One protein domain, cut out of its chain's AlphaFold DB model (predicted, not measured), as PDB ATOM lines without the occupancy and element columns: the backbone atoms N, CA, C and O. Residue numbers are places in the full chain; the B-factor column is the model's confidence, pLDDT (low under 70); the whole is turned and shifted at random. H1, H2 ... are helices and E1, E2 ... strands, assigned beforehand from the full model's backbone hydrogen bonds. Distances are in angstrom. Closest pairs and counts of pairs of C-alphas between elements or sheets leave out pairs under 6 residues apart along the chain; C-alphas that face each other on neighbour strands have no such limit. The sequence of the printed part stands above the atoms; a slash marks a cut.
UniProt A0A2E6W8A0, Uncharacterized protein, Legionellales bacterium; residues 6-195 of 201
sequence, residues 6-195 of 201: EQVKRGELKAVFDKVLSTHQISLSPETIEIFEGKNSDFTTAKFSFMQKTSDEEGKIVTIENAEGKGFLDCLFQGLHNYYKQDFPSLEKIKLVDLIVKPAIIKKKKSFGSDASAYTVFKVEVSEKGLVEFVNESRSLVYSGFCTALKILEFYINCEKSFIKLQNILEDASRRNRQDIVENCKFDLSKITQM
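Overview. This is residues 6 to 195 of the 201 residues of an uncharacterized protein of Legionellales bacterium (UniProt A0A2E6W8A0). Two strongly twisted three-stranded sheets, E1 E2 E3 and E4 E5 E6, lie on different sides of the first part of one long helix, H4, which runs on past them and folds back as H5 in a helical hairpin. H2 packs on the first sheet beside H4, and H1 crosses H4 at residues 158 to 166 of H4, grazing the second sheet with its own residues 6 to 10. The 190 printed residues hold five helices and six strands, in the order H1 E1 E2 E3 H2 H3 E4 E5 E6 H4 H5, of mixed class, with both sheets antiparallel. The whole is elongated, 66 by 39 by 35 A, yet only just compact, close to loose, with a radius of gyration of the C-alphas of 19.1 A.

Along the chain. Find C-alpha 26 at (0.569, -27.568, 41.677), where E1, residues 26 to 37, begins its 31.7 A; it bends by 55 degrees at residue 32. E2 is 44 to 54, 31.2 A, and E3 60 to 69, bending by 61 degrees at 66. E4, 94 to 103, bends by 54 degrees at 97; E5 is 118 to 126 and E6 130 to 138. H1 is 6 to 20, H2 72 to 84, H3 89 to 93. From C-alpha 141 at (-22.105, -19.060, 43.434), H4 runs 51.2 A to residue 175; H5, residues 179 to 192, ends with C-alpha 192 at (5.229, -17.039, 30.236).

Arrangement. Each sheet is a meander, each strand the antiparallel neighbour of the one before; look for N 29 and O 51 at 3.0 A between E1 and E2, N 50 and O 62 at 2.9 A between E2 and E3, N 100 and O 121 at 2.9 A between E4 and E5, and N 122 and O 134 at 2.9 A between E5 and E6. H2 and H4 are on the same face of E1 E2 E3, two layers, at heights over the sheet of 6.8 A and 5.0 A. H4 is also on E4 E5 E6, again two layers; its closest C-alphas to E6 are Ser 144 and Ser 138, 5.5 A. Each strand of one sheet is apart from each strand of the other. H4 is the hub. It touches H5 at Leu 170 and Val 182, 5.5 A, a shallow tilt of 23 degrees, opposite ways; H1 at Ser 162 and Val 20, 6.1 A, a steep tilt of 50 degrees; H2 at Gly 145 and Leu 73, 6.9 A; and H3 at Tyr 156 and Leu 91, 6.9 A. Every O i to N i+4 pair is within hydrogen-bond range in H1, H2, H4 and H5; H3 has 0 of 1, but 2 of 2 O i to N i+3 pairs.

Size, cuts and confidence. The C-alphas farthest apart are those of Lys 110 and Asn 177, 68.8 A. The printed part has no cut, and its one long link is E4 to E5, residues 104 to 117, whose C-alphas lie 21 to 36 A from the mean of all C-alphas. Mean pLDDT of the printed part is 91.4; look for values under 70 at residues 106 to 111.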
ATOM      1  N   GLU A   6      -7.461 -15.282  24.938       79.88
ATOM      2  CA  GLU A   6      -6.848 -15.525  26.247       79.88
ATOM      3  C   GLU A   6      -6.948 -16.988  26.699       79.88
ATOM      4  O   GLU A   6      -6.017 -17.541  27.283       79.88
ATOM      5  N   GLN A   7      -8.044 -17.679  26.376       82.25
ATOM      6  CA  GLN A   7      -8.146 -19.125  26.599       82.25
ATOM      7  C   GLN A   7      -7.177 -19.921  25.718       82.25
ATOM      8  O   GLN A   7      -6.730 -20.991  26.133       82.25
ATOM      9  N   VAL A   8      -6.859 -19.426  24.516       83.31
ATOM     10  CA  VAL A   8      -5.853 -20.044  23.640       83.31
ATOM     11  C   VAL A   8      -4.460 -19.866  24.238       83.31
ATOM     12  O   VAL A   8      -3.792 -20.872  24.467       83.31
ATOM     13  N   LYS A   9      -4.074 -18.639  24.615       83.81
ATOM     14  CA  LYS A   9      -2.782 -18.353  25.268       83.81
ATOM     15  C   LYS A   9      -2.564 -19.180  26.537       83.81
ATOM     16  O   LYS A   9      -1.509 -19.780  26.719       83.81
ATOM     17  N   ARG A  10      -3.583 -19.298  27.399       87.88
ATOM     18  CA  ARG A  10      -3.509 -20.176  28.584       87.88
ATOM     19  C   ARG A  10      -3.329 -21.649  28.217       87.88
ATOM     20  O   ARG A  10      -2.640 -22.374  28.925       87.88
ATOM     21  N   GLY A  11      -3.942 -22.095  27.121       86.06
ATOM     22  CA  GLY A  11      -3.752 -23.448  26.598       86.06
ATOM     23  C   GLY A  11      -2.317 -23.705  26.134       86.06
ATOM     24  O   GLY A  11      -1.775 -24.769  26.414       86.06
ATOM     25  N   GLU A  12      -1.687 -22.726  25.487       87.25
ATOM     26  CA  GLU A  12      -0.276 -22.805  25.093       87.25
ATOM     27  C   GLU A  12       0.655 -22.847  26.307       87.25
ATOM     28  O   GLU A  12       1.610 -23.623  26.319       87.25
ATOM     29  N   LEU A  13       0.352 -22.072  27.351       90.88
ATOM     30  CA  LEU A  13       1.111 -22.109  28.601       90.88
ATOM     31  C   LEU A  13       0.968 -23.422  29.352       90.88
ATOM     32  O   LEU A  13       1.946 -23.897  29.917       90.88
ATOM     33  N   LYS A  14      -0.201 -24.062  29.294       90.81
ATOM     34  CA  LYS A  14      -0.366 -25.391  29.879       90.81
ATOM     35  C   LYS A  14       0.612 -26.405  29.274       90.81
ATOM     36  O   LYS A  14       1.226 -27.162  30.014       90.81
ATOM     37  N   ALA A  15       0.841 -26.350  27.961       91.12
ATOM     38  CA  ALA A  15       1.846 -27.197  27.317       91.12
ATOM     39  C   ALA A  15       3.277 -26.883  27.797       91.12
ATOM     40  O   ALA A  15       4.103 -27.788  27.909       91.12
ATOM     41  N   VAL A  16       3.571 -25.616  28.116       92.81
ATOM     42  CA  VAL A  16       4.845 -25.232  28.744       92.81
ATOM     43  C   VAL A  16       4.940 -25.806  30.160       92.81
ATOM     44  O   VAL A  16       5.983 -26.346  30.509       92.81
ATOM     45  N   PHE A  17       3.867 -25.769  30.954       94.06
ATOM     46  CA  PHE A  17       3.859 -26.355  32.299       94.06
ATOM     47  C   PHE A  17       4.101 -27.864  32.251       94.06
ATOM     48  O   PHE A  17       4.957 -28.371  32.974       94.06
ATOM     49  N   ASP A  18       3.425 -28.571  31.344       92.62
ATOM     50  CA  ASP A  18       3.596 -30.013  31.153       92.62
ATOM     51  C   ASP A  18       5.044 -30.357  30.761       92.62
ATOM     52  O   ASP A  18       5.645 -31.285  31.312       92.62
ATOM     53  N   LYS A  19       5.639 -29.562  29.863       92.81
ATOM     54  CA  LYS A  19       7.037 -29.700  29.430       92.81
ATOM     55  C   LYS A  19       8.044 -29.404  30.547       92.81
ATOM     56  O   LYS A  19       9.036 -30.113  30.672       92.81
ATOM     57  N   VAL A  20       7.843 -28.321  31.297       92.88
ATOM     58  CA  VAL A  20       8.846 -27.774  32.225       92.88
ATOM     59  C   VAL A  20       8.700 -28.375  33.613       92.88
ATOM     60  O   VAL A  20       9.685 -28.811  34.209       92.88
ATOM     61  N   LEU A  21       7.485 -28.388  34.154       92.38
ATOM     62  CA  LEU A  21       7.200 -28.851  35.508       92.38
ATOM     63  C   LEU A  21       6.852 -30.334  35.537       92.38
ATOM     64  O   LEU A  21       7.217 -31.006  36.498       92.38
ATOM     65  N   SER A  22       6.198 -30.845  34.491       88.94
ATOM     66  CA  SER A  22       5.742 -32.236  34.413       88.94
ATOM     67  C   SER A  22       4.935 -32.605  35.663       88.94
ATOM     68  O   SER A  22       3.845 -32.067  35.855       88.94
ATOM     69  N   THR A  23       5.469 -33.451  36.543       86.81
ATOM     70  CA  THR A  23       4.834 -33.877  37.797       86.81
ATOM     71  C   THR A  23       4.835 -32.810  38.898       86.81
ATOM     72  O   THR A  23       4.018 -32.863  39.815       86.81
ATOM     73  N   HIS A  24       5.678 -31.782  38.783       90.19
ATOM     74  CA  HIS A  24       5.859 -30.743  39.802       90.19
ATOM     75  C   HIS A  24       4.827 -29.605  39.701       90.19
ATOM     76  O   HIS A  24       4.971 -28.570  40.364       90.19
ATOM     77  N   GLN A  25       3.805 -29.753  38.853       93.56
ATOM     78  CA  GLN A  25       2.692 -28.808  38.781       93.56
ATOM     79  C   GLN A  25       1.890 -28.848  40.078       93.56
ATOM     80  O   GLN A  25       1.593 -29.926  40.593       93.56
ATOM     81  N   ILE A  26       1.534 -27.669  40.585       94.88
ATOM     82  CA  ILE A  26       0.569 -27.568  41.677       94.88
ATOM     83  C   ILE A  26      -0.840 -27.700  41.099       94.88
ATOM     84  O   ILE A  26      -1.122 -27.160  40.026       94.88
ATOM     85  N   SER A  27      -1.720 -28.384  41.820       95.81
ATOM     86  CA  SER A  27      -3.156 -28.348  41.586       95.81
ATOM     87  C   SER A  27      -3.910 -28.045  42.873       95.81
ATOM     88  O   SER A  27      -3.561 -28.562  43.936       95.81
ATOM     89  N   LEU A  28      -4.929 -27.192  42.761       97.44
ATOM     90  CA  LEU A  28      -5.728 -26.696  43.873       97.44
ATOM     91  C   LEU A  28      -7.202 -27.067  43.679       97.44
ATOM     92  O   LEU A  28      -7.811 -26.730  42.661       97.44
ATOM     93  N   SER A  29      -7.812 -27.703  44.679       97.06
ATOM     94  CA  SER A  29      -9.248 -28.007  44.668       97.06
ATOM     95  C   SER A  29      -9.932 -27.634  45.981       97.06
ATOM     96  O   SER A  29      -9.355 -27.845  47.043       97.06
ATOM     97  N   PRO A  30     -11.157 -27.088  45.936       97.62
ATOM     98  CA  PRO A  30     -11.870 -26.686  47.145       97.62
ATOM     99  C   PRO A  30     -12.259 -27.907  47.986       97.62
ATOM    100  O   PRO A  30     -12.702 -28.908  47.425       97.62
ATOM    101  N   GLU A  31     -12.160 -27.794  49.311       97.38
ATOM    102  CA  GLU A  31     -12.578 -28.835  50.259       97.38
ATOM    103  C   GLU A  31     -13.779 -28.359  51.086       97.38
ATOM    104  O   GLU A  31     -14.899 -28.830  50.884       97.38
ATOM    105  N   THR A  32     -13.588 -27.368  51.964       97.56
ATOM    106  CA  THR A  32     -14.662 -26.829  52.815       97.56
ATOM    107  C   THR A  32     -14.726 -25.308  52.774       97.56
ATOM    108  O   THR A  32     -13.729 -24.635  52.511       97.56
ATOM    109  N   ILE A  33     -15.919 -24.760  53.019       97.56
ATOM    110  CA  ILE A  33     -16.163 -23.318  53.106       97.56
ATOM    111  C   ILE A  33     -17.216 -23.070  54.182       97.56
ATOM    112  O   ILE A  33     -18.308 -23.634  54.129       97.56
ATOM    113  N   GLU A  34     -16.906 -22.175  55.104       97.56
ATOM    114  CA  GLU A  34     -17.812 -21.617  56.097       97.56
ATOM    115  C   GLU A  34     -17.756 -20.095  55.972       97.56
ATOM    116  O   GLU A  34     -16.677 -19.503  55.908       97.56
ATOM    117  N   ILE A  35     -18.924 -19.461  55.891       96.75
ATOM    118  CA  ILE A  35     -19.061 -18.016  55.704       96.75
ATOM    119  C   ILE A  35     -19.982 -17.503  56.795       96.75
ATOM    120  O   ILE A  35     -21.087 -18.020  56.972       96.75
ATOM    121  N   PHE A  36     -19.530 -16.478  57.500       95.19
ATOM    122  CA  PHE A  36     -20.296 -15.783  58.512       95.19
ATOM    123  C   PHE A  36     -20.460 -14.316  58.119       95.19
ATOM    124  O   PHE A  36     -19.483 -13.606  57.883       95.19
ATOM    125  N   GLU A  37     -21.712 -13.871  58.073       93.88
ATOM    126  CA  GLU A  37     -22.090 -12.479  57.839       93.88
ATOM    127  C   GLU A  37     -23.006 -12.032  58.978       93.88
ATOM    128  O   GLU A  37     -23.993 -12.695  59.311       93.88
ATOM    129  N   GLY A  38     -22.645 -10.924  59.622       88.56
ATOM    130  CA  GLY A  38     -23.363 -10.395  60.776       88.56
ATOM    131  C   GLY A  38     -24.398  -9.341  60.392       88.56
ATOM    132  O   GLY A  38     -24.204  -8.550  59.472       88.56
ATOM    133  N   LYS A  39     -25.486  -9.253  61.160       82.50
ATOM    134  CA  LYS A  39     -26.424  -8.126  61.055       82.50
ATOM    135  C   LYS A  39     -25.705  -6.822  61.431       82.50
ATOM    136  O   LYS A  39     -25.087  -6.759  62.488       82.50
ATOM    137  N   ASN A  40     -25.854  -5.780  60.609       81.19
ATOM    138  CA  ASN A  40     -25.203  -4.469  60.770       81.19
ATOM    139  C   ASN A  40     -23.663  -4.490  60.661       81.19
ATOM    140  O   ASN A  40     -23.015  -3.543  61.102       81.19
ATOM    141  N   SER A  41     -23.088  -5.544  60.080       84.81
ATOM    142  CA  SER A  41     -21.684  -5.587  59.674       84.81
ATOM    143  C   SER A  41     -21.617  -5.570  58.150       84.81
ATOM    144  O   SER A  41     -22.344  -6.323  57.509       84.81
ATOM    145  N   ASP A  42     -20.747  -4.735  57.580       85.75
ATOM    146  CA  ASP A  42     -20.401  -4.764  56.145       85.75
ATOM    147  C   ASP A  42     -19.167  -5.654  55.879       85.75
ATOM    148  O   ASP A  42     -18.504  -5.559  54.848       85.75
ATOM    149  N   PHE A  43     -18.823  -6.497  56.858       91.94
ATOM    150  CA  PHE A  43     -17.721  -7.446  56.794       91.94
ATOM    151  C   PHE A  43     -18.228  -8.882  56.847       91.94
ATOM    152  O   PHE A  43     -19.129  -9.229  57.620       91.94
ATOM    153  N   THR A  44     -17.566  -9.711  56.052       95.44
ATOM    154  CA  THR A  44     -17.694 -11.159  56.009       95.44
ATOM    155  C   THR A  44     -16.475 -11.768  56.696       95.44
ATOM    156  O   THR A  44     -15.343 -11.326  56.486       95.44
ATOM    157  N   THR A  45     -16.692 -12.813  57.487       95.81
ATOM    158  CA  THR A  45     -15.625 -13.699  57.954       95.81
ATOM    159  C   THR A  45     -15.781 -15.044  57.264       95.81
ATOM    160  O   THR A  45     -16.884 -15.582  57.186       95.81
ATOM    161  N   ALA A  46     -14.688 -15.600  56.759       97.38
ATOM    162  CA  ALA A  46     -14.683 -16.896  56.108       97.38
ATOM    163  C   ALA A  46     -13.605 -17.807  56.693       97.38
ATOM    164  O   ALA A  46     -12.474 -17.394  56.952       97.38
ATOM    165  N   LYS A  47     -13.961 -19.078  56.837       98.06
ATOM    166  CA  LYS A  47     -13.031 -20.182  57.039       98.06
ATOM    167  C   LYS A  47     -13.146 -21.085  55.827       98.06
ATOM    168  O   LYS A  47     -14.245 -21.484  55.450       98.06
ATOM    169  N   PHE A  48     -12.031 -21.406  55.194       98.31
ATOM    170  CA  PHE A  48     -12.056 -22.285  54.033       98.31
ATOM    171  C   PHE A  48     -10.826 -23.170  53.986       98.31
ATOM    172  O   PHE A  48      -9.749 -22.804  54.458       98.31
ATOM    173  N   SER A  49     -10.999 -24.347  53.399       98.38
ATOM    174  CA  SER A  49      -9.912 -25.277  53.151       98.38
ATOM    175  C   SER A  49      -9.902 -25.736  51.703       98.38
ATOM    176  O   SER A  49     -10.930 -25.776  51.020       98.38
ATOM    177  N   PHE A  50      -8.711 -26.048  51.218       98.44
ATOM    178  CA  PHE A  50      -8.495 -26.566  49.879       98.44
ATOM    179  C   PHE A  50      -7.362 -27.583  49.894       98.44
ATOM    180  O   PHE A  50      -6.445 -27.538  50.714       98.44
ATOM    181  N   MET A  51      -7.441 -28.511  48.962       97.75
ATOM    182  CA  MET A  51      -6.447 -29.532  48.735       97.75
ATOM    183  C   MET A  51      -5.401 -28.995  47.764       97.75
ATOM    184  O   MET A  51      -5.732 -28.588  46.649       97.75
ATOM    185  N   GLN A  52      -4.144 -29.021  48.191       96.81
ATOM    186  CA  GLN A  52      -2.975 -28.750  47.372       96.81
ATOM    187  C   GLN A  52      -2.306 -30.077  47.017       96.81
ATOM    188  O   GLN A  52      -1.892 -30.821  47.903       96.81
ATOM    189  N   LYS A  53      -2.167 -30.360  45.721       94.50
ATOM    190  CA  LYS A  53      -1.458 -31.543  45.222       94.50
ATOM    191  C   LYS A  53      -0.314 -31.143  44.310       94.50
ATOM    192  O   LYS A  53      -0.488 -30.299  43.434       94.50
ATOM    193  N   THR A  54       0.809 -31.819  44.481       90.94
ATOM    194  CA  THR A  54       1.849 -31.970  43.463       90.94
ATOM    195  C   THR A  54       1.783 -33.428  43.007       90.94
ATOM    196  O   THR A  54       1.434 -34.286  43.811       90.94
ATOM    197  N   SER A  55       2.070 -33.757  41.744       78.75
ATOM    198  CA  SER A  55       1.885 -35.148  41.271       78.75
ATOM    199  C   SER A  55       2.802 -36.158  41.979       78.75
ATOM    200  O   SER A  55       2.501 -37.346  41.968       78.75
ATOM    201  N   ASP A  56       3.884 -35.679  42.601       77.50
ATOM    202  CA  ASP A  56       4.886 -36.493  43.299       77.50
ATOM    203  C   ASP A  56       4.697 -36.541  44.828       77.50
ATOM    204  O   ASP A  56       5.455 -37.221  45.516       77.50
ATOM    205  N   GLU A  57       3.709 -35.827  45.377       82.94
ATOM    206  CA  GLU A  57       3.519 -35.682  46.826       82.94
ATOM    207  C   GLU A  57       2.094 -36.051  47.243       82.94
ATOM    208  O   GLU A  57       1.126 -35.856  46.501       82.94
ATOM    209  N   GLU A  58       1.947 -36.557  48.469       85.75
ATOM    210  CA  GLU A  58       0.623 -36.689  49.069       85.75
ATOM    211  C   GLU A  58      -0.034 -35.309  49.182       85.75
ATOM    212  O   GLU A  58       0.586 -34.318  49.571       85.75
ATOM    213  N   GLY A  59      -1.313 -35.247  48.810       90.38
ATOM    214  CA  GLY A  59      -2.070 -34.007  48.862       90.38
ATOM    215  C   GLY A  59      -2.151 -33.467  50.285       90.38
ATOM    216  O   GLY A  59      -2.495 -34.194  51.216       90.38
ATOM    217  N   LYS A  60      -1.876 -32.174  50.443       95.25
ATOM    218  CA  LYS A  60      -1.998 -31.468  51.715       95.25
ATOM    219  C   LYS A  60      -3.287 -30.660  51.726       95.25
ATOM    220  O   LYS A  60      -3.540 -29.878  50.811       95.25
ATOM    221  N   ILE A  61      -4.059 -30.780  52.802       97.62
ATOM    222  CA  ILE A  61      -5.150 -29.844  53.079       97.62
ATOM    223  C   ILE A  61      -4.549 -28.576  53.687       97.62
ATOM    224  O   ILE A  61      -3.838 -28.621  54.691       97.62
ATOM    225  N   VAL A  62      -4.834 -27.443  53.056       97.75
ATOM    226  CA  VAL A  62      -4.518 -26.108  53.555       97.75
ATOM    227  C   VAL A  62      -5.800 -25.495  54.090       97.75
ATOM    228  O   VAL A  62      -6.819 -25.516  53.403       97.75
ATOM    229  N   THR A  63      -5.740 -24.926  55.292       98.19
ATOM    230  CA  THR A  63      -6.876 -24.248  55.924       98.19
ATOM    231  C   THR A  63      -6.514 -22.800  56.203       98.19
ATOM    232  O   THR A  63      -5.495 -22.523  56.834       98.19
ATOM    233  N   ILE A  64      -7.368 -21.886  55.749       97.81
ATOM    234  CA  ILE A  64      -7.319 -20.472  56.098       97.81
ATOM    235  C   ILE A  64      -8.401 -20.222  57.143       97.81
ATOM    236  O   ILE A  64      -9.594 -20.396  56.885       97.81
ATOM    237  N   GLU A  65      -7.958 -19.842  58.336       95.88
ATOM    238  CA  GLU A  65      -8.818 -19.512  59.468       95.88
ATOM    239  C   GLU A  65      -9.068 -18.000  59.503       95.88
ATOM    240  O   GLU A  65      -8.146 -17.216  59.282       95.88
ATOM    241  N   ASN A  66     -10.297 -17.596  59.836       91.56
ATOM    242  CA  ASN A  66     -10.669 -16.206  60.133       91.56
ATOM    243  C   ASN A  66     -10.276 -15.176  59.052       91.56
ATOM    244  O   ASN A  66      -9.816 -14.083  59.378       91.56
ATOM    245  N   ALA A  67     -10.459 -15.497  57.768       95.69
ATOM    246  CA  ALA A  67     -10.267 -14.516  56.704       95.69
ATOM    247  C   ALA A  67     -11.379 -13.458  56.757       95.69
ATOM    248  O   ALA A  67     -12.557 -13.796  56.662       95.69
ATOM    249  N   GLU A  68     -11.015 -12.186  56.879       94.50
ATOM    250  CA  GLU A  68     -11.952 -11.061  56.957       94.50
ATOM    251  C   GLU A  68     -11.880 -10.211  55.684       94.50
ATOM    252  O   GLU A  68     -10.811 -10.039  55.101       94.50
ATOM    253  N   GLY A  69     -13.021  -9.703  55.226       94.50
ATOM    254  CA  GLY A  69     -13.109  -8.895  54.012       94.50
ATOM    255  C   GLY A  69     -14.514  -8.345  53.785       94.50
ATOM    256  O   GLY A  69     -15.443  -8.650  54.529       94.50
ATOM    257  N   LYS A  70     -14.694  -7.546  52.735       94.38
ATOM    258  CA  LYS A  70     -15.972  -6.893  52.372       94.38
ATOM    259  C   LYS A  70     -16.905  -7.801  51.560       94.38
ATOM    260  O   LYS A  70     -17.543  -7.370  50.601       94.38
ATOM    261  N   GLY A  71     -16.893  -9.092  51.866       93.88
ATOM    262  CA  GLY A  71     -17.552 -10.129  51.078       93.88
ATOM    263  C   GLY A  71     -16.715 -11.399  51.008       93.88
ATOM    264  O   GLY A  71     -15.487 -11.356  51.068       93.88
ATOM    265  N   PHE A  72     -17.369 -12.540  50.785       94.62
ATOM    266  CA  PHE A  72     -16.690 -13.838  50.692       94.62
ATOM    267  C   PHE A  72     -15.527 -13.860  49.686       94.62
ATOM    268  O   PHE A  72     -14.479 -14.435  49.967       94.62
ATOM    269  N   LEU A  73     -15.694 -13.238  48.513       95.25
ATOM    270  CA  LEU A  73     -14.632 -13.208  47.505       95.25
ATOM    271  C   LEU A  73     -13.418 -12.404  47.973       95.25
ATOM    272  O   LEU A  73     -12.295 -12.804  47.690       95.25
ATOM    273  N   ASP A  74     -13.632 -11.316  48.708       95.62
ATOM    274  CA  ASP A  74     -12.545 -10.516  49.266       95.62
ATOM    275  C   ASP A  74     -11.779 -11.318  50.330       95.62
ATOM    276  O   ASP A  74     -10.563 -11.472  50.220       95.62
ATOM    277  N   CYS A  75     -12.492 -11.970  51.264       96.50
ATOM    278  CA  CYS A  75     -11.892 -12.903  52.231       96.50
ATOM    279  C   CYS A  75     -11.055 -13.981  51.531       96.50
ATOM    280  O   CYS A  75      -9.946 -14.309  51.953       96.50
ATOM    281  N   LEU A  76     -11.598 -14.543  50.452       96.06
ATOM    282  CA  LEU A  76     -10.975 -15.620  49.704       96.06
ATOM    283  C   LEU A  76      -9.680 -15.166  49.022       96.06
ATOM    284  O   LEU A  76      -8.647 -15.814  49.189       96.06
ATOM    285  N   PHE A  77      -9.717 -14.066  48.267       94.94
ATOM    286  CA  PHE A  77      -8.530 -13.553  47.585       94.94
ATOM    287  C   PHE A  77      -7.469 -13.088  48.580       94.94
ATOM    288  O   PHE A  77      -6.309 -13.450  48.411       94.94
ATOM    289  N   GLN A  78      -7.844 -12.366  49.640       94.38
ATOM    290  CA  GLN A  78      -6.893 -11.937  50.667       94.38
ATOM    291  C   GLN A  78      -6.275 -13.122  51.409       94.38
ATOM    292  O   GLN A  78      -5.058 -13.173  51.581       94.38
ATOM    293  N   GLY A  79      -7.094 -14.093  51.822       95.75
ATOM    294  CA  GLY A  79      -6.632 -15.278  52.537       95.75
ATOM    295  C   GLY A  79      -5.666 -16.115  51.704       95.75
ATOM    296  O   GLY A  79      -4.581 -16.461  52.171       95.75
ATOM    297  N   LEU A  80      -6.014 -16.377  50.443       95.50
ATOM    298  CA  LEU A  80      -5.137 -17.116  49.540       95.50
ATOM    299  C   LEU A  80      -3.867 -16.330  49.176       95.50
ATOM    300  O   LEU A  80      -2.780 -16.903  49.145       95.50
ATOM    301  N   HIS A  81      -3.986 -15.025  48.921       93.25
ATOM    302  CA  HIS A  81      -2.844 -14.162  48.622       93.25
ATOM    303  C   HIS A  81      -1.858 -14.127  49.792       93.25
ATOM    304  O   HIS A  81      -0.665 -14.340  49.608       93.25
ATOM    305  N   ASN A  82      -2.346 -13.922  51.017       94.31
ATOM    306  CA  ASN A  82      -1.500 -13.900  52.208       94.31
ATOM    307  C   ASN A  82      -0.795 -15.232  52.464       94.31
ATOM    308  O   ASN A  82       0.328 -15.214  52.960       94.31
ATOM    309  N   TYR A  83      -1.429 -16.352  52.107       95.88
ATOM    310  CA  TYR A  83      -0.819 -17.673  52.214       95.88
ATOM    311  C   TYR A  83       0.319 -17.878  51.203       95.88
ATOM    312  O   TYR A  83       1.366 -18.392  51.576       95.88
ATOM    313  N   TYR A  84       0.143 -17.462  49.942       95.56
ATOM    314  CA  TYR A  84       1.095 -17.780  48.867       95.56
ATOM    315  C   TYR A  84       2.125 -16.693  48.539       95.56
ATOM    316  O   TYR A  84       3.136 -17.011  47.921       95.56
ATOM    317  N   LYS A  85       1.911 -15.430  48.921       91.81
ATOM    318  CA  LYS A  85       2.761 -14.305  48.476       91.81
ATOM    319  C   LYS A  85       4.241 -14.428  48.851       91.81
ATOM    320  O   LYS A  85       5.077 -13.868  48.158       91.81
ATOM    321  N   GLN A  86       4.562 -15.137  49.938       92.81
ATOM    322  CA  GLN A  86       5.955 -15.339  50.357       92.81
ATOM    323  C   GLN A  86       6.701 -16.283  49.410       92.81
ATOM    324  O   GLN A  86       7.857 -16.030  49.091       92.81
ATOM    325  N   ASP A  87       6.028 -17.336  48.946       94.38
ATOM    326  CA  ASP A  87       6.612 -18.333  48.045       94.38
ATOM    327  C   ASP A  87       6.499 -17.915  46.569       94.38
ATOM    328  O   ASP A  87       7.280 -18.367  45.732       94.38
ATOM    329  N   PHE A  88       5.513 -17.070  46.250       95.06
ATOM    330  CA  PHE A  88       5.179 -16.644  44.890       95.06
ATOM    331  C   PHE A  88       4.903 -15.128  44.821       95.06
ATOM    332  O   PHE A  88       3.739 -14.712  44.725       95.06
ATOM    333  N   PRO A  89       5.945 -14.275  44.869       92.38
ATOM    334  CA  PRO A  89       5.795 -12.818  44.830       92.38
ATOM    335  C   PRO A  89       5.090 -12.283  43.579       92.38
ATOM    336  O   PRO A  89       4.482 -11.212  43.620       92.38
ATOM    337  N   SER A  90       5.101 -13.014  42.453       90.44
ATOM    338  CA  SER A  90       4.397 -12.551  41.247       90.44
ATOM    339  C   SER A  90       2.877 -12.442  41.439       90.44
ATOM    340  O   SER A  90       2.213 -11.721  40.688       90.44
ATOM    341  N   LEU A  91       2.322 -13.092  42.471       92.25
ATOM    342  CA  LEU A  91       0.900 -13.018  42.800       92.25
ATOM    343  C   LEU A  91       0.442 -11.617  43.227       92.25
ATOM    344  O   LEU A  91      -0.723 -11.284  43.005       92.25
ATOM    345  N   GLU A  92       1.336 -10.770  43.750       90.31
ATOM    346  CA  GLU A  92       1.000  -9.395  44.164       90.31
ATOM    347  C   GLU A  92       0.566  -8.507  42.988       90.31
ATOM    348  O   GLU A  92      -0.085  -7.473  43.159       90.31
ATOM    349  N   LYS A  93       0.906  -8.917  41.763       89.44
ATOM    350  CA  LYS A  93       0.605  -8.174  40.535       89.44
ATOM    351  C   LYS A  93      -0.753  -8.532  39.941       89.44
ATOM    352  O   LYS A  93      -1.155  -7.906  38.962       89.44
ATOM    353  N   ILE A  94      -1.451  -9.516  40.509       90.62
ATOM    354  CA  ILE A  94      -2.742  -9.999  40.019       90.62
ATOM    355  C   ILE A  94      -3.865  -9.242  40.719       90.62
ATOM    356  O   ILE A  94      -3.972  -9.244  41.944       90.62
ATOM    357  N   LYS A  95      -4.759  -8.641  39.936       92.62
ATOM    358  CA  LYS A  95      -5.930  -7.921  40.447       92.62
ATOM    359  C   LYS A  95      -7.201  -8.488  39.844       92.62
ATOM    360  O   LYS A  95      -7.313  -8.590  38.628       92.62
ATOM    361  N   LEU A  96      -8.182  -8.828  40.678       94.31
ATOM    362  CA  LEU A  96      -9.537  -9.104  40.203       94.31
ATOM    363  C   LEU A  96     -10.190  -7.776  39.800       94.31
ATOM    364  O   LEU A  96     -10.373  -6.908  40.648       94.31
ATOM    365  N   VAL A  97     -10.539  -7.621  38.523       94.75
ATOM    366  CA  VAL A  97     -11.098  -6.363  37.993       94.75
ATOM    367  C   VAL A  97     -12.559  -6.470  37.571       94.75
ATOM    368  O   VAL A  97     -13.225  -5.451  37.416       94.75
ATOM    369  N   ASP A  98     -13.070  -7.686  37.367       94.62
ATOM    370  CA  ASP A  98     -14.459  -7.899  36.963       94.62
ATOM    371  C   ASP A  98     -14.974  -9.259  37.452       94.62
ATOM    372  O   ASP A  98     -14.256 -10.268  37.435       94.62
ATOM    373  N   LEU A  99     -16.245  -9.273  37.850       95.50
ATOM    374  CA  LEU A  99     -17.004 -10.432  38.298       95.50
ATOM    375  C   LEU A  99     -18.304 -10.493  37.502       95.50
ATOM    376  O   LEU A  99     -19.183  -9.650  37.663       95.50
ATOM    377  N   ILE A 100     -18.467 -11.544  36.703       96.06
ATOM    378  CA  ILE A 100     -19.683 -11.747  35.918       96.06
ATOM    379  C   ILE A 100     -20.323 -13.073  36.306       96.06
ATOM    380  O   ILE A 100     -19.719 -14.132  36.155       96.06
ATOM    381  N   VAL A 101     -21.584 -13.021  36.728       94.44
ATOM    382  CA  VAL A 101     -22.416 -14.208  36.947       94.44
ATOM    383  C   VAL A 101     -23.401 -14.327  35.791       94.44
ATOM    384  O   VAL A 101     -24.217 -13.434  35.565       94.44
ATOM    385  N   LYS A 102     -23.322 -15.420  35.027       91.75
ATOM    386  CA  LYS A 102     -24.223 -15.691  33.895       91.75
ATOM    387  C   LYS A 102     -25.010 -16.969  34.158       91.75
ATOM    388  O   LYS A 102     -24.385 -18.006  34.354       91.75
ATOM    389  N   PRO A 103     -26.349 -16.964  34.102       87.69
ATOM    390  CA  PRO A 103     -27.104 -18.204  34.212       87.69
ATOM    391  C   PRO A 103     -26.733 -19.151  33.062       87.69
ATOM    392  O   PRO A 103     -26.668 -18.743  31.898       87.69
ATOM    393  N   ALA A 104     -26.516 -20.428  33.369       83.94
ATOM    394  CA  ALA A 104     -26.441 -21.478  32.366       83.94
ATOM    395  C   ALA A 104     -27.880 -21.788  31.939       83.94
ATOM    396  O   ALA A 104     -28.574 -22.605  32.545       83.94
ATOM    397  N   ILE A 105     -28.382 -21.050  30.945       71.19
ATOM    398  CA  ILE A 105     -29.780 -21.148  30.509       71.19
ATOM    399  C   ILE A 105     -30.018 -22.531  29.892       71.19
ATOM    400  O   ILE A 105     -29.768 -22.762  28.711       71.19
ATOM    401  N   ILE A 106     -30.547 -23.453  30.697       68.19
ATOM    402  CA  ILE A 106     -31.046 -24.751  30.249       68.19
ATOM    403  C   ILE A 106     -32.571 -24.683  30.307       68.19
ATOM    404  O   ILE A 106     -33.157 -24.513  31.374       68.19
ATOM    405  N   LYS A 107     -33.237 -24.826  29.156       57.31
ATOM    406  CA  LYS A 107     -34.704 -24.889  29.079       57.31
ATOM    407  C   LYS A 107     -35.206 -26.139  29.821       57.31
ATOM    408  O   LYS A 107     -35.267 -27.214  29.230       57.31
ATOM    409  N   LYS A 108     -35.584 -26.027  31.099       60.66
ATOM    410  CA  LYS A 108     -36.291 -27.090  31.838       60.66
ATOM    411  C   LYS A 108     -37.692 -26.627  32.231       60.66
ATOM    412  O   LYS A 108     -37.877 -25.533  32.740       60.66
ATOM    413  N   LYS A 109     -38.687 -27.484  31.976       58.69
ATOM    414  CA  LYS A 109     -40.122 -27.157  32.062       58.69
ATOM    415  C   LYS A 109     -40.702 -27.087  33.489       58.69
ATOM    416  O   LYS A 109     -41.876 -26.755  33.597       58.69
ATOM    417  N   LYS A 110     -39.960 -27.435  34.555       57.34
ATOM    418  CA  LYS A 110     -40.518 -27.607  35.920       57.34
ATOM    419  C   LYS A 110     -39.498 -27.449  37.077       57.34
ATOM    420  O   LYS A 110     -39.394 -28.347  37.904       57.34
ATOM    421  N   SER A 111     -38.731 -26.360  37.157       67.88
ATOM    422  CA  SER A 111     -38.066 -25.974  38.422       67.88
ATOM    423  C   SER A 111     -38.375 -24.514  38.748       67.88
ATOM    424  O   SER A 111     -38.709 -23.746  37.847       67.88
ATOM    425  N   PHE A 112     -38.284 -24.134  40.028       75.06
ATOM    426  CA  PHE A 112     -38.405 -22.735  40.468       75.06
ATOM    427  C   PHE A 112     -37.293 -21.836  39.897       75.06
ATOM    428  O   PHE A 112     -37.339 -20.622  40.066       75.06
ATOM    429  N   GLY A 113     -36.288 -22.415  39.231       79.75
ATOM    430  CA  GLY A 113     -35.180 -21.700  38.604       79.75
ATOM    431  C   GLY A 113     -34.106 -21.217  39.580       79.75
ATOM    432  O   GLY A 113     -33.012 -20.889  39.137       79.75
ATOM    433  N   SER A 114     -34.367 -21.222  40.889       83.19
ATOM    434  CA  SER A 114     -33.399 -20.840  41.926       83.19
ATOM    435  C   SER A 114     -32.247 -21.839  42.101       83.19
ATOM    436  O   SER A 114     -31.224 -21.490  42.675       83.19
ATOM    437  N   ASP A 115     -32.387 -23.061  41.581       85.56
ATOM    438  CA  ASP A 115     -31.362 -24.111  41.553       85.56
ATOM    439  C   ASP A 115     -30.587 -24.166  40.222       85.56
ATOM    440  O   ASP A 115     -29.866 -25.136  39.944       85.56
ATOM    441  N   ALA A 116     -30.772 -23.155  39.364       86.88
ATOM    442  CA  ALA A 116     -30.113 -23.084  38.072       86.88
ATOM    443  C   ALA A 116     -28.588 -23.039  38.234       86.88
ATOM    444  O   ALA A 116     -28.040 -22.358  39.099       86.88
ATOM    445  N   SER A 117     -27.899 -23.763  37.354       90.94
ATOM    446  CA  SER A 117     -26.452 -23.637  37.217       90.94
ATOM    447  C   SER A 117     -26.112 -22.239  36.693       90.94
ATOM    448  O   SER A 117     -26.848 -21.679  35.874       90.94
ATOM    449  N   ALA A 118     -25.001 -21.674  37.148       91.69
ATOM    450  CA  ALA A 118     -24.486 -20.396  36.691       91.69
ATOM    451  C   ALA A 118     -22.983 -20.492  36.416       91.69
ATOM    452  O   ALA A 118     -22.240 -21.206  37.091       91.69
ATOM    453  N   TYR A 119     -22.545 -19.745  35.410       93.88
ATOM    454  CA  TYR A 119     -21.147 -19.463  35.152       93.88
ATOM    455  C   TYR A 119     -20.708 -18.285  36.011       93.88
ATOM    456  O   TYR A 119     -21.229 -17.180  35.848       93.88
ATOM    457  N   THR A 120     -19.708 -18.507  36.851       96.00
ATOM    458  CA  THR A 120     -18.944 -17.442  37.492       96.00
ATOM    459  C   THR A 120     -17.706 -17.174  36.646       96.00
ATOM    460  O   THR A 120     -16.892 -18.070  36.413       96.00
ATOM    461  N   VAL A 121     -17.595 -15.946  36.141       96.00
ATOM    462  CA  VAL A 121     -16.479 -15.464  35.325       96.00
ATOM    463  C   VAL A 121     -15.715 -14.421  36.123       96.00
ATOM    464  O   VAL A 121     -16.281 -13.390  36.479       96.00
ATOM    465  N   PHE A 122     -14.437 -14.670  36.374       96.50
ATOM    466  CA  PHE A 122     -13.526 -13.676  36.932       96.50
ATOM    467  C   PHE A 122     -12.629 -13.160  35.816       96.50
ATOM    468  O   PHE A 122     -12.063 -13.964  35.064       96.50
ATOM    469  N   LYS A 123     -12.477 -11.839  35.717       94.56
ATOM    470  CA  LYS A 123     -11.413 -11.236  34.913       94.56
ATOM    471  C   LYS A 123     -10.337 -10.713  35.837       94.56
ATOM    472  O   LYS A 123     -10.622  -9.933  36.746       94.56
ATOM    473  N   VAL A 124      -9.115 -11.147  35.582       93.69
ATOM    474  CA  VAL A 124      -7.941 -10.690  36.309       93.69
ATOM    475  C   VAL A 124      -7.048  -9.878  35.397       93.69
ATOM    476  O   VAL A 124      -6.883 -10.207  34.224       93.69
ATOM    477  N   GLU A 125      -6.494  -8.812  35.941       91.44
ATOM    478  CA  GLU A 125      -5.474  -8.000  35.305       91.44
ATOM    479  C   GLU A 125      -4.126  -8.314  35.946       91.44
ATOM    480  O   GLU A 125      -4.026  -8.422  37.170       91.44
ATOM    481  N   VAL A 126      -3.096  -8.439  35.115       86.00
ATOM    482  CA  VAL A 126      -1.704  -8.386  35.563       86.00
ATOM    483  C   VAL A 126      -1.068  -7.169  34.922       86.00
ATOM    484  O   VAL A 126      -1.199  -6.989  33.709       86.00
ATOM    485  N   SER A 127      -0.414  -6.333  35.733       77.19
ATOM    486  CA  SER A 127       0.178  -5.057  35.314       77.19
ATOM    487  C   SER A 127       0.827  -5.149  33.928       77.19
ATOM    488  O   SER A 127       1.759  -5.928  33.732       77.19
ATOM    489  N   GLU A 128       0.315  -4.351  32.983       70.50
ATOM    490  CA  GLU A 128       0.803  -4.205  31.597       70.50
ATOM    491  C   GLU A 128       0.628  -5.428  30.666       70.50
ATOM    492  O   GLU A 128       1.078  -5.395  29.520       70.50
ATOM    493  N   LYS A 129      -0.046  -6.501  31.109       76.69
ATOM    494  CA  LYS A 129      -0.245  -7.746  30.330       76.69
ATOM    495  C   LYS A 129      -1.680  -7.973  29.844       76.69
ATOM    496  O   LYS A 129      -1.920  -8.868  29.035       76.69
ATOM    497  N   GLY A 130      -2.616  -7.125  30.267       80.44
ATOM    498  CA  GLY A 130      -4.021  -7.176  29.859       80.44
ATOM    499  C   GLY A 130      -4.892  -8.053  30.762       80.44
ATOM    500  O   GLY A 130      -4.511  -8.397  31.880       80.44
ATOM    501  N   LEU A 131      -6.095  -8.373  30.275       87.94
ATOM    502  CA  LEU A 131      -7.126  -9.087  31.029       87.94
ATOM    503  C   LEU A 131      -7.146 -10.575  30.692       87.94
ATOM    504  O   LEU A 131      -7.231 -10.943  29.523       87.94
ATOM    505  N   VAL A 132      -7.188 -11.422  31.717       91.00
ATOM    506  CA  VAL A 132      -7.308 -12.877  31.591       91.00
ATOM    507  C   VAL A 132      -8.602 -13.346  32.249       91.00
ATOM    508  O   VAL A 132      -8.917 -12.979  33.377       91.00
ATOM    509  N   GLU A 133      -9.366 -14.185  31.546       92.56
ATOM    510  CA  GLU A 133     -10.661 -14.673  32.031       92.56
ATOM    511  C   GLU A 133     -10.592 -16.113  32.553       92.56
ATOM    512  O   GLU A 133     -10.119 -17.033  31.870       92.56
ATOM    513  N   PHE A 134     -11.170 -16.330  33.733       94.69
ATOM    514  CA  PHE A 134     -11.332 -17.630  34.372       94.69
ATOM    515  C   PHE A 134     -12.810 -17.920  34.595       94.69
ATOM    516  O   PHE A 134     -13.584 -17.032  34.933       94.69
ATOM    517  N   VAL A 135     -13.199 -19.177  34.372       94.38
ATOM    518  CA  VAL A 135     -14.598 -19.602  34.429       94.38
ATOM    519  C   VAL A 135     -14.758 -20.858  35.270       94.38
ATOM    520  O   VAL A 135     -13.967 -21.814  35.186       94.38
ATOM    521  N   ASN A 136     -15.836 -20.882  36.034       95.94
ATOM    522  CA  ASN A 136     -16.370 -22.082  36.643       95.94
ATOM    523  C   ASN A 136     -17.892 -22.112  36.464       95.94
ATOM    524  O   ASN A 136     -18.531 -21.069  36.393       95.94
ATOM    525  N   GLU A 137     -18.451 -23.313  36.348       94.75
ATOM    526  CA  GLU A 137     -19.890 -23.539  36.299       94.75
ATOM    527  C   GLU A 137     -20.299 -24.333  37.543       94.75
ATOM    528  O   GLU A 137     -19.749 -25.406  37.796       94.75
ATOM    529  N   SER A 138     -21.255 -23.818  38.315       94.69
ATOM    530  CA  SER A 138     -21.857 -24.540  39.439       94.69
ATOM    531  C   SER A 138     -23.241 -23.983  39.775       94.69
ATOM    532  O   SER A 138     -23.609 -22.886  39.365       94.69
ATOM    533  N   ARG A 139     -24.010 -24.733  40.570       92.19
ATOM    534  CA  ARG A 139     -25.260 -24.250  41.185       92.19
ATOM    535  C   ARG A 139     -25.019 -23.332  42.385       92.19
ATOM    536  O   ARG A 139     -25.898 -22.562  42.743       92.19
ATOM    537  N   SER A 140     -23.852 -23.427  43.022       94.25
ATOM    538  CA  SER A 140     -23.478 -22.566  44.148       94.25
ATOM    539  C   SER A 140     -22.523 -21.480  43.669       94.25
ATOM    540  O   SER A 140     -21.419 -21.782  43.214       94.25
ATOM    541  N   LEU A 141     -22.936 -20.216  43.793       94.38
ATOM    542  CA  LEU A 141     -22.105 -19.060  43.434       94.38
ATOM    543  C   LEU A 141     -20.851 -18.975  44.305       94.38
ATOM    544  O   LEU A 141     -19.769 -18.705  43.790       94.38
ATOM    545  N   VAL A 142     -20.992 -19.283  45.596       96.50
ATOM    546  CA  VAL A 142     -19.890 -19.352  46.565       96.50
ATOM    547  C   VAL A 142     -18.867 -20.400  46.133       96.50
ATOM    548  O   VAL A 142     -17.693 -20.090  45.947       96.50
ATOM    549  N   TYR A 143     -19.316 -21.632  45.887       97.00
ATOM    550  CA  TYR A 143     -18.429 -22.713  45.461       97.00
ATOM    551  C   TYR A 143     -17.790 -22.427  44.098       97.00
ATOM    552  O   TYR A 143     -16.609 -22.704  43.886       97.00
ATOM    553  N   SER A 144     -18.554 -21.843  43.172       96.56
ATOM    554  CA  SER A 144     -18.047 -21.476  41.852       96.56
ATOM    555  C   SER A 144     -16.986 -20.381  41.935       96.56
ATOM    556  O   SER A 144     -15.950 -20.471  41.273       96.56
ATOM    557  N   GLY A 145     -17.203 -19.379  42.793       97.31
ATOM    558  CA  GLY A 145     -16.216 -18.357  43.115       97.31
ATOM    559  C   GLY A 145     -14.951 -18.963  43.717       97.31
ATOM    560  O   GLY A 145     -13.859 -18.664  43.239       97.31
ATOM    561  N   PHE A 146     -15.099 -19.900  44.661       98.00
ATOM    562  CA  PHE A 146     -13.962 -20.594  45.267       98.00
ATOM    563  C   PHE A 146     -13.131 -21.356  44.236       98.00
ATOM    564  O   PHE A 146     -11.930 -21.127  44.097       98.00
ATOM    565  N   CYS A 147     -13.788 -22.185  43.425       98.00
ATOM    566  CA  CYS A 147     -13.142 -22.882  42.319       98.00
ATOM    567  C   CYS A 147     -12.420 -21.924  41.365       98.00
ATOM    568  O   CYS A 147     -11.353 -22.248  40.853       98.00
ATOM    569  N   THR A 148     -13.026 -20.775  41.056       97.50
ATOM    570  CA  THR A 148     -12.461 -19.824  40.090       97.50
ATOM    571  C   THR A 148     -11.230 -19.126  40.657       97.50
ATOM    572  O   THR A 148     -10.234 -19.024  39.944       97.50
ATOM    573  N   ALA A 149     -11.250 -18.724  41.932       97.50
ATOM    574  CA  ALA A 149     -10.086 -18.148  42.604       97.50
ATOM    575  C   ALA A 149      -8.920 -19.144  42.682       97.50
ATOM    576  O   ALA A 149      -7.795 -18.801  42.324       97.50
ATOM    577  N   LEU A 150      -9.190 -20.401  43.058       97.81
ATOM    578  CA  LEU A 150      -8.161 -21.445  43.091       97.81
ATOM    579  C   LEU A 150      -7.559 -21.695  41.705       97.81
ATOM    580  O   LEU A 150      -6.344 -21.780  41.586       97.81
ATOM    581  N   LYS A 151      -8.374 -21.720  40.640       96.88
ATOM    582  CA  LYS A 151      -7.875 -21.841  39.254       96.88
ATOM    583  C   LYS A 151      -6.978 -20.678  38.831       96.88
ATOM    584  O   LYS A 151      -6.067 -20.886  38.035       96.88
ATOM    585  N   ILE A 152      -7.265 -19.460  39.297       96.06
ATOM    586  CA  ILE A 152      -6.414 -18.291  39.036       96.06
ATOM    587  C   ILE A 152      -5.059 -18.505  39.698       96.06
ATOM    588  O   ILE A 152      -4.041 -18.453  39.012       96.06
ATOM    589  N   LEU A 153      -5.037 -18.795  40.999       96.06
ATOM    590  CA  LEU A 153      -3.772 -18.966  41.712       96.06
ATOM    591  C   LEU A 153      -2.980 -20.170  41.224       96.06
ATOM    592  O   LEU A 153      -1.789 -20.033  40.984       96.06
ATOM    593  N   GLU A 154      -3.629 -21.308  40.984       96.19
ATOM    594  CA  GLU A 154      -2.996 -22.487  40.386       96.19
ATOM    595  C   GLU A 154      -2.271 -22.121  39.083       96.19
ATOM    596  O   GLU A 154      -1.117 -22.498  38.876       96.19
ATOM    597  N   PHE A 155      -2.924 -21.346  38.214       95.31
ATOM    598  CA  PHE A 155      -2.336 -20.915  36.951       95.31
ATOM    599  C   PHE A 155      -1.101 -20.032  37.163       95.31
ATOM    600  O   PHE A 155      -0.055 -20.305  36.576       95.31
ATOM    601  N   TYR A 156      -1.192 -19.003  38.007       95.06
ATOM    602  CA  TYR A 156      -0.084 -18.063  38.199       95.06
ATOM    603  C   TYR A 156       1.077 -18.639  39.016       95.06
ATOM    604  O   TYR A 156       2.231 -18.378  38.675       95.06
ATOM    605  N   ILE A 157       0.805 -19.507  39.994       95.62
ATOM    606  CA  ILE A 157       1.842 -20.270  40.699       95.62
ATOM    607  C   ILE A 157       2.604 -21.152  39.703       95.62
ATOM    608  O   ILE A 157       3.834 -21.152  39.679       95.62
ATOM    609  N   ASN A 158       1.902 -21.872  38.821       96.00
ATOM    610  CA  ASN A 158       2.561 -22.693  37.802       96.00
ATOM    611  C   ASN A 158       3.333 -21.849  36.770       96.00
ATOM    612  O   ASN A 158       4.403 -22.278  36.327       96.00
ATOM    613  N   CYS A 159       2.863 -20.641  36.429       94.69
ATOM    614  CA  CYS A 159       3.636 -19.686  35.628       94.69
ATOM    615  C   CYS A 159       4.971 -19.346  36.306       94.69
ATOM    616  O   CYS A 159       6.019 -19.434  35.671       94.69
ATOM    617  N   GLU A 160       4.954 -18.970  37.585       94.94
ATOM    618  CA  GLU A 160       6.155 -18.598  38.342       94.94
ATOM    619  C   GLU A 160       7.125 -19.765  38.542       94.94
ATOM    620  O   GLU A 160       8.303 -19.644  38.203       94.94
ATOM    621  N   LYS A 161       6.629 -20.942  38.946       95.19
ATOM    622  CA  LYS A 161       7.453 -22.162  39.030       95.19
ATOM    623  C   LYS A 161       8.124 -22.484  37.693       95.19
ATOM    624  O   LYS A 161       9.297 -22.859  37.659       95.19
ATOM    625  N   SER A 162       7.391 -22.340  36.586       95.75
ATOM    626  CA  SER A 162       7.928 -22.588  35.244       95.75
ATOM    627  C   SER A 162       8.981 -21.555  34.852       95.75
ATOM    628  O   SER A 162      10.001 -21.923  34.274       95.75
ATOM    629  N   PHE A 163       8.759 -20.282  35.187       95.06
ATOM    630  CA  PHE A 163       9.703 -19.197  34.933       95.06
ATOM    631  C   PHE A 163      11.043 -19.447  35.633       95.06
ATOM    632  O   PHE A 163      12.074 -19.496  34.963       95.06
ATOM    633  N   ILE A 164      11.013 -19.710  36.944       95.00
ATOM    634  CA  ILE A 164      12.212 -19.987  37.751       95.00
ATOM    635  C   ILE A 164      12.964 -21.204  37.194       95.00
ATOM    636  O   ILE A 164      14.173 -21.158  36.966       95.00
ATOM    637  N   LYS A 165      12.251 -22.299  36.898       95.31
ATOM    638  CA  LYS A 165      12.881 -23.513  36.362       95.31
ATOM    639  C   LYS A 165      13.515 -23.280  34.988       95.31
ATOM    640  O   LYS A 165      14.615 -23.769  34.739       95.31
ATOM    641  N   LEU A 166      12.859 -22.531  34.103       95.62
ATOM    642  CA  LEU A 166      13.413 -22.189  32.791       95.62
ATOM    643  C   LEU A 166      14.630 -21.268  32.888       95.62
ATOM    644  O   LEU A 166      15.552 -21.452  32.099       95.62
ATOM    645  N   GLN A 167      14.663 -20.325  33.833       94.69
ATOM    646  CA  GLN A 167      15.851 -19.499  34.076       94.69
ATOM    647  C   GLN A 167      17.049 -20.357  34.492       94.69
ATOM    648  O   GLN A 167      18.101 -20.270  33.862       94.69
ATOM    649  N   ASN A 168      16.858 -21.277  35.438       94.75
ATOM    650  CA  ASN A 168      17.918 -22.191  35.871       94.75
ATOM    651  C   ASN A 168      18.441 -23.069  34.716       94.75
ATOM    652  O   ASN A 168      19.649 -23.265  34.568       94.75
ATOM    653  N   ILE A 169      17.543 -23.585  33.866       94.94
ATOM    654  CA  ILE A 169      17.931 -24.374  32.683       94.94
ATOM    655  C   ILE A 169      18.679 -23.500  31.666       94.94
ATOM    656  O   ILE A 169      19.671 -23.945  31.092       94.94
ATOM    657  N   LEU A 170      18.223 -22.266  31.443       94.50
ATOM    658  CA  LEU A 170      18.841 -21.319  30.515       94.50
ATOM    659  C   LEU A 170      20.277 -20.978  30.933       94.50
ATOM    660  O   LEU A 170      21.170 -20.961  30.083       94.50
ATOM    661  N   GLU A 171      20.509 -20.729  32.220       94.88
ATOM    662  CA  GLU A 171      21.837 -20.437  32.769       94.88
ATOM    663  C   GLU A 171      22.788 -21.629  32.616       94.88
ATOM    664  O   GLU A 171      23.903 -21.479  32.105       94.88
ATOM    665  N   ASP A 172      22.338 -22.835  32.971       95.31
ATOM    666  CA  ASP A 172      23.145 -24.047  32.823       95.31
ATOM    667  C   ASP A 172      23.447 -24.368  31.348       95.31
ATOM    668  O   ASP A 172      24.594 -24.667  31.004       95.31
ATOM    669  N   ALA A 173      22.458 -24.244  30.459       95.38
ATOM    670  CA  ALA A 173      22.633 -24.459  29.025       95.38
ATOM    671  C   ALA A 173      23.603 -23.449  28.400       95.38
ATOM    672  O   ALA A 173      24.444 -23.835  27.582       95.38
ATOM    673  N   SER A 174      23.526 -22.182  28.820       94.31
ATOM    674  CA  SER A 174      24.444 -21.126  28.379       94.31
ATOM    675  C   SER A 174      25.876 -21.438  28.810       94.31
ATOM    676  O   SER A 174      26.787 -21.403  27.987       94.31
ATOM    677  N   ARG A 175      26.078 -21.861  30.066       96.38
ATOM    678  CA  ARG A 175      27.394 -22.274  30.583       96.38
ATOM    679  C   ARG A 175      27.979 -23.477  29.835       96.38
ATOM    680  O   ARG A 175      29.195 -23.585  29.704       96.38
ATOM    681  N   ARG A 176      27.132 -24.385  29.341       96.00
ATOM    682  CA  ARG A 176      27.534 -25.588  28.584       96.00
ATOM    683  C   ARG A 176      27.584 -25.380  27.065       96.00
ATOM    684  O   ARG A 176      27.798 -26.353  26.346       96.00
ATOM    685  N   ASN A 177      27.379 -24.156  26.568       94.06
ATOM    686  CA  ASN A 177      27.318 -23.826  25.136       94.06
ATOM    687  C   ASN A 177      26.277 -24.651  24.344       94.06
ATOM    688  O   ASN A 177      26.477 -24.982  23.174       94.06
ATOM    689  N   ARG A 178      25.146 -24.997  24.970       95.56
ATOM    690  CA  ARG A 178      24.033 -25.730  24.340       95.56
ATOM    691  C   ARG A 178      23.014 -24.767  23.737       95.56
ATOM    692  O   ARG A 178      21.929 -24.566  24.284       95.56
ATOM    693  N   GLN A 179      23.381 -24.164  22.607       93.94
ATOM    694  CA  GLN A 179      22.587 -23.113  21.957       93.94
ATOM    695  C   GLN A 179      21.159 -23.560  21.597       93.94
ATOM    696  O   GLN A 179      20.223 -22.770  21.673       93.94
ATOM    697  N   ASP A 180      20.975 -24.839  21.271       94.00
ATOM    698  CA  ASP A 180      19.669 -25.443  20.998       94.00
ATOM    699  C   ASP A 180      18.718 -25.365  22.204       94.00
ATOM    700  O   ASP A 180      17.535 -25.051  22.060       94.00
ATOM    701  N   ILE A 181      19.230 -25.613  23.411       93.88
ATOM    702  CA  ILE A 181      18.447 -25.536  24.650       93.88
ATOM    703  C   ILE A 181      18.182 -24.072  25.007       93.88
ATOM    704  O   ILE A 181      17.064 -23.731  25.387       93.88
ATOM    705  N   VAL A 182      19.178 -23.200  24.825       94.12
ATOM    706  CA  VAL A 182      19.059 -21.756  25.078       94.12
ATOM    707  C   VAL A 182      17.904 -21.146  24.284       94.12
ATOM    708  O   VAL A 182      17.052 -20.472  24.866       94.12
ATOM    709  N   GLU A 183      17.834 -21.398  22.976       94.38
ATOM    710  CA  GLU A 183      16.764 -20.861  22.126       94.38
ATOM    711  C   GLU A 183      15.384 -21.410  22.520       94.38
ATOM    712  O   GLU A 183      14.418 -20.651  22.626       94.38
ATOM    713  N   ASN A 184      15.294 -22.703  22.849       92.88
ATOM    714  CA  ASN A 184      14.053 -23.306  23.340       92.88
ATOM    715  C   ASN A 184      13.583 -22.687  24.666       92.88
ATOM    716  O   ASN A 184      12.398 -22.386  24.822       92.88
ATOM    717  N   CYS A 185      14.495 -22.463  25.614       93.06
ATOM    718  CA  CYS A 185      14.174 -21.829  26.892       93.06
ATOM    719  C   CYS A 185      13.726 -20.378  26.711       93.06
ATOM    720  O   CYS A 185      12.740 -19.972  27.321       93.06
ATOM    721  N   LYS A 186      14.394 -19.602  25.847       92.88
ATOM    722  CA  LYS A 186      13.975 -18.227  25.523       92.88
ATOM    723  C   LYS A 186      12.575 -18.193  24.915       92.88
ATOM    724  O   LYS A 186      11.769 -17.346  25.297       92.88
ATOM    725  N   PHE A 187      12.277 -19.116  24.003       93.69
ATOM    726  CA  PHE A 187      10.953 -19.222  23.400       93.69
ATOM    727  C   PHE A 187       9.872 -19.502  24.453       93.69
ATOM    728  O   PHE A 187       8.870 -18.788  24.499       93.69
ATOM    729  N   ASP A 188      10.086 -20.463  25.353       93.50
ATOM    730  CA  ASP A 188       9.116 -20.773  26.412       93.50
ATOM    731  C   ASP A 188       8.985 -19.639  27.447       93.50
ATOM    732  O   ASP A 188       7.872 -19.291  27.844       93.50
ATOM    733  N   LEU A 189      10.092 -18.984  27.822       92.62
ATOM    734  CA  LEU A 189      10.076 -17.795  28.685       92.62
ATOM    735  C   LEU A 189       9.282 -16.645  28.054       92.62
ATOM    736  O   LEU A 189       8.525 -15.963  28.752       92.62
ATOM    737  N   SER A 190       9.398 -16.448  26.737       91.06
ATOM    738  CA  SER A 190       8.638 -15.417  26.022       91.06
ATOM    739  C   SER A 190       7.126 -15.634  26.124       91.06
ATOM    740  O   SER A 190       6.375 -14.668  26.207       91.06
ATOM    741  N   LYS A 191       6.666 -16.891  26.193       90.25
ATOM    742  CA  LYS A 191       5.246 -17.212  26.392       90.25
ATOM    743  C   LYS A 191       4.788 -16.899  27.811       90.25
ATOM    744  O   LYS A 191       3.722 -16.322  27.995       90.25
ATOM    745  N   ILE A 192       5.583 -17.259  28.820       89.44
ATOM    746  CA  ILE A 192       5.229 -17.039  30.236       89.44
ATOM    747  C   ILE A 192       5.158 -15.538  30.554       89.44
ATOM    748  O   ILE A 192       4.192 -15.060  31.145       89.44
ATOM    749  N   THR A 193       6.139 -14.774  30.078       87.19
ATOM    750  CA  THR A 193       6.234 -13.314  30.281       87.19
ATOM    751  C   THR A 193       5.187 -12.487  29.524       87.19
ATOM    752  O   THR A 193       5.055 -11.285  29.767       87.19
ATOM    753  N   GLN A 194       4.414 -13.099  28.620       84.44
ATOM    754  CA  GLN A 194       3.238 -12.455  28.022       84.44
ATOM    755  C   GLN A 194       2.046 -12.401  28.978       84.44
ATOM    756  O   GLN A 194       1.188 -11.545  28.800       84.44
ATOM    757  N   MET A 195       1.985 -13.295  29.968       80.44
ATOM    758  CA  MET A 195       0.817 -13.447  30.845       80.44
ATOM    759  C   MET A 195       1.098 -13.045  32.293       80.44
ATOM    760  O   MET A 195       0.152 -12.867  33.055       80.44
TER     761      MET A 195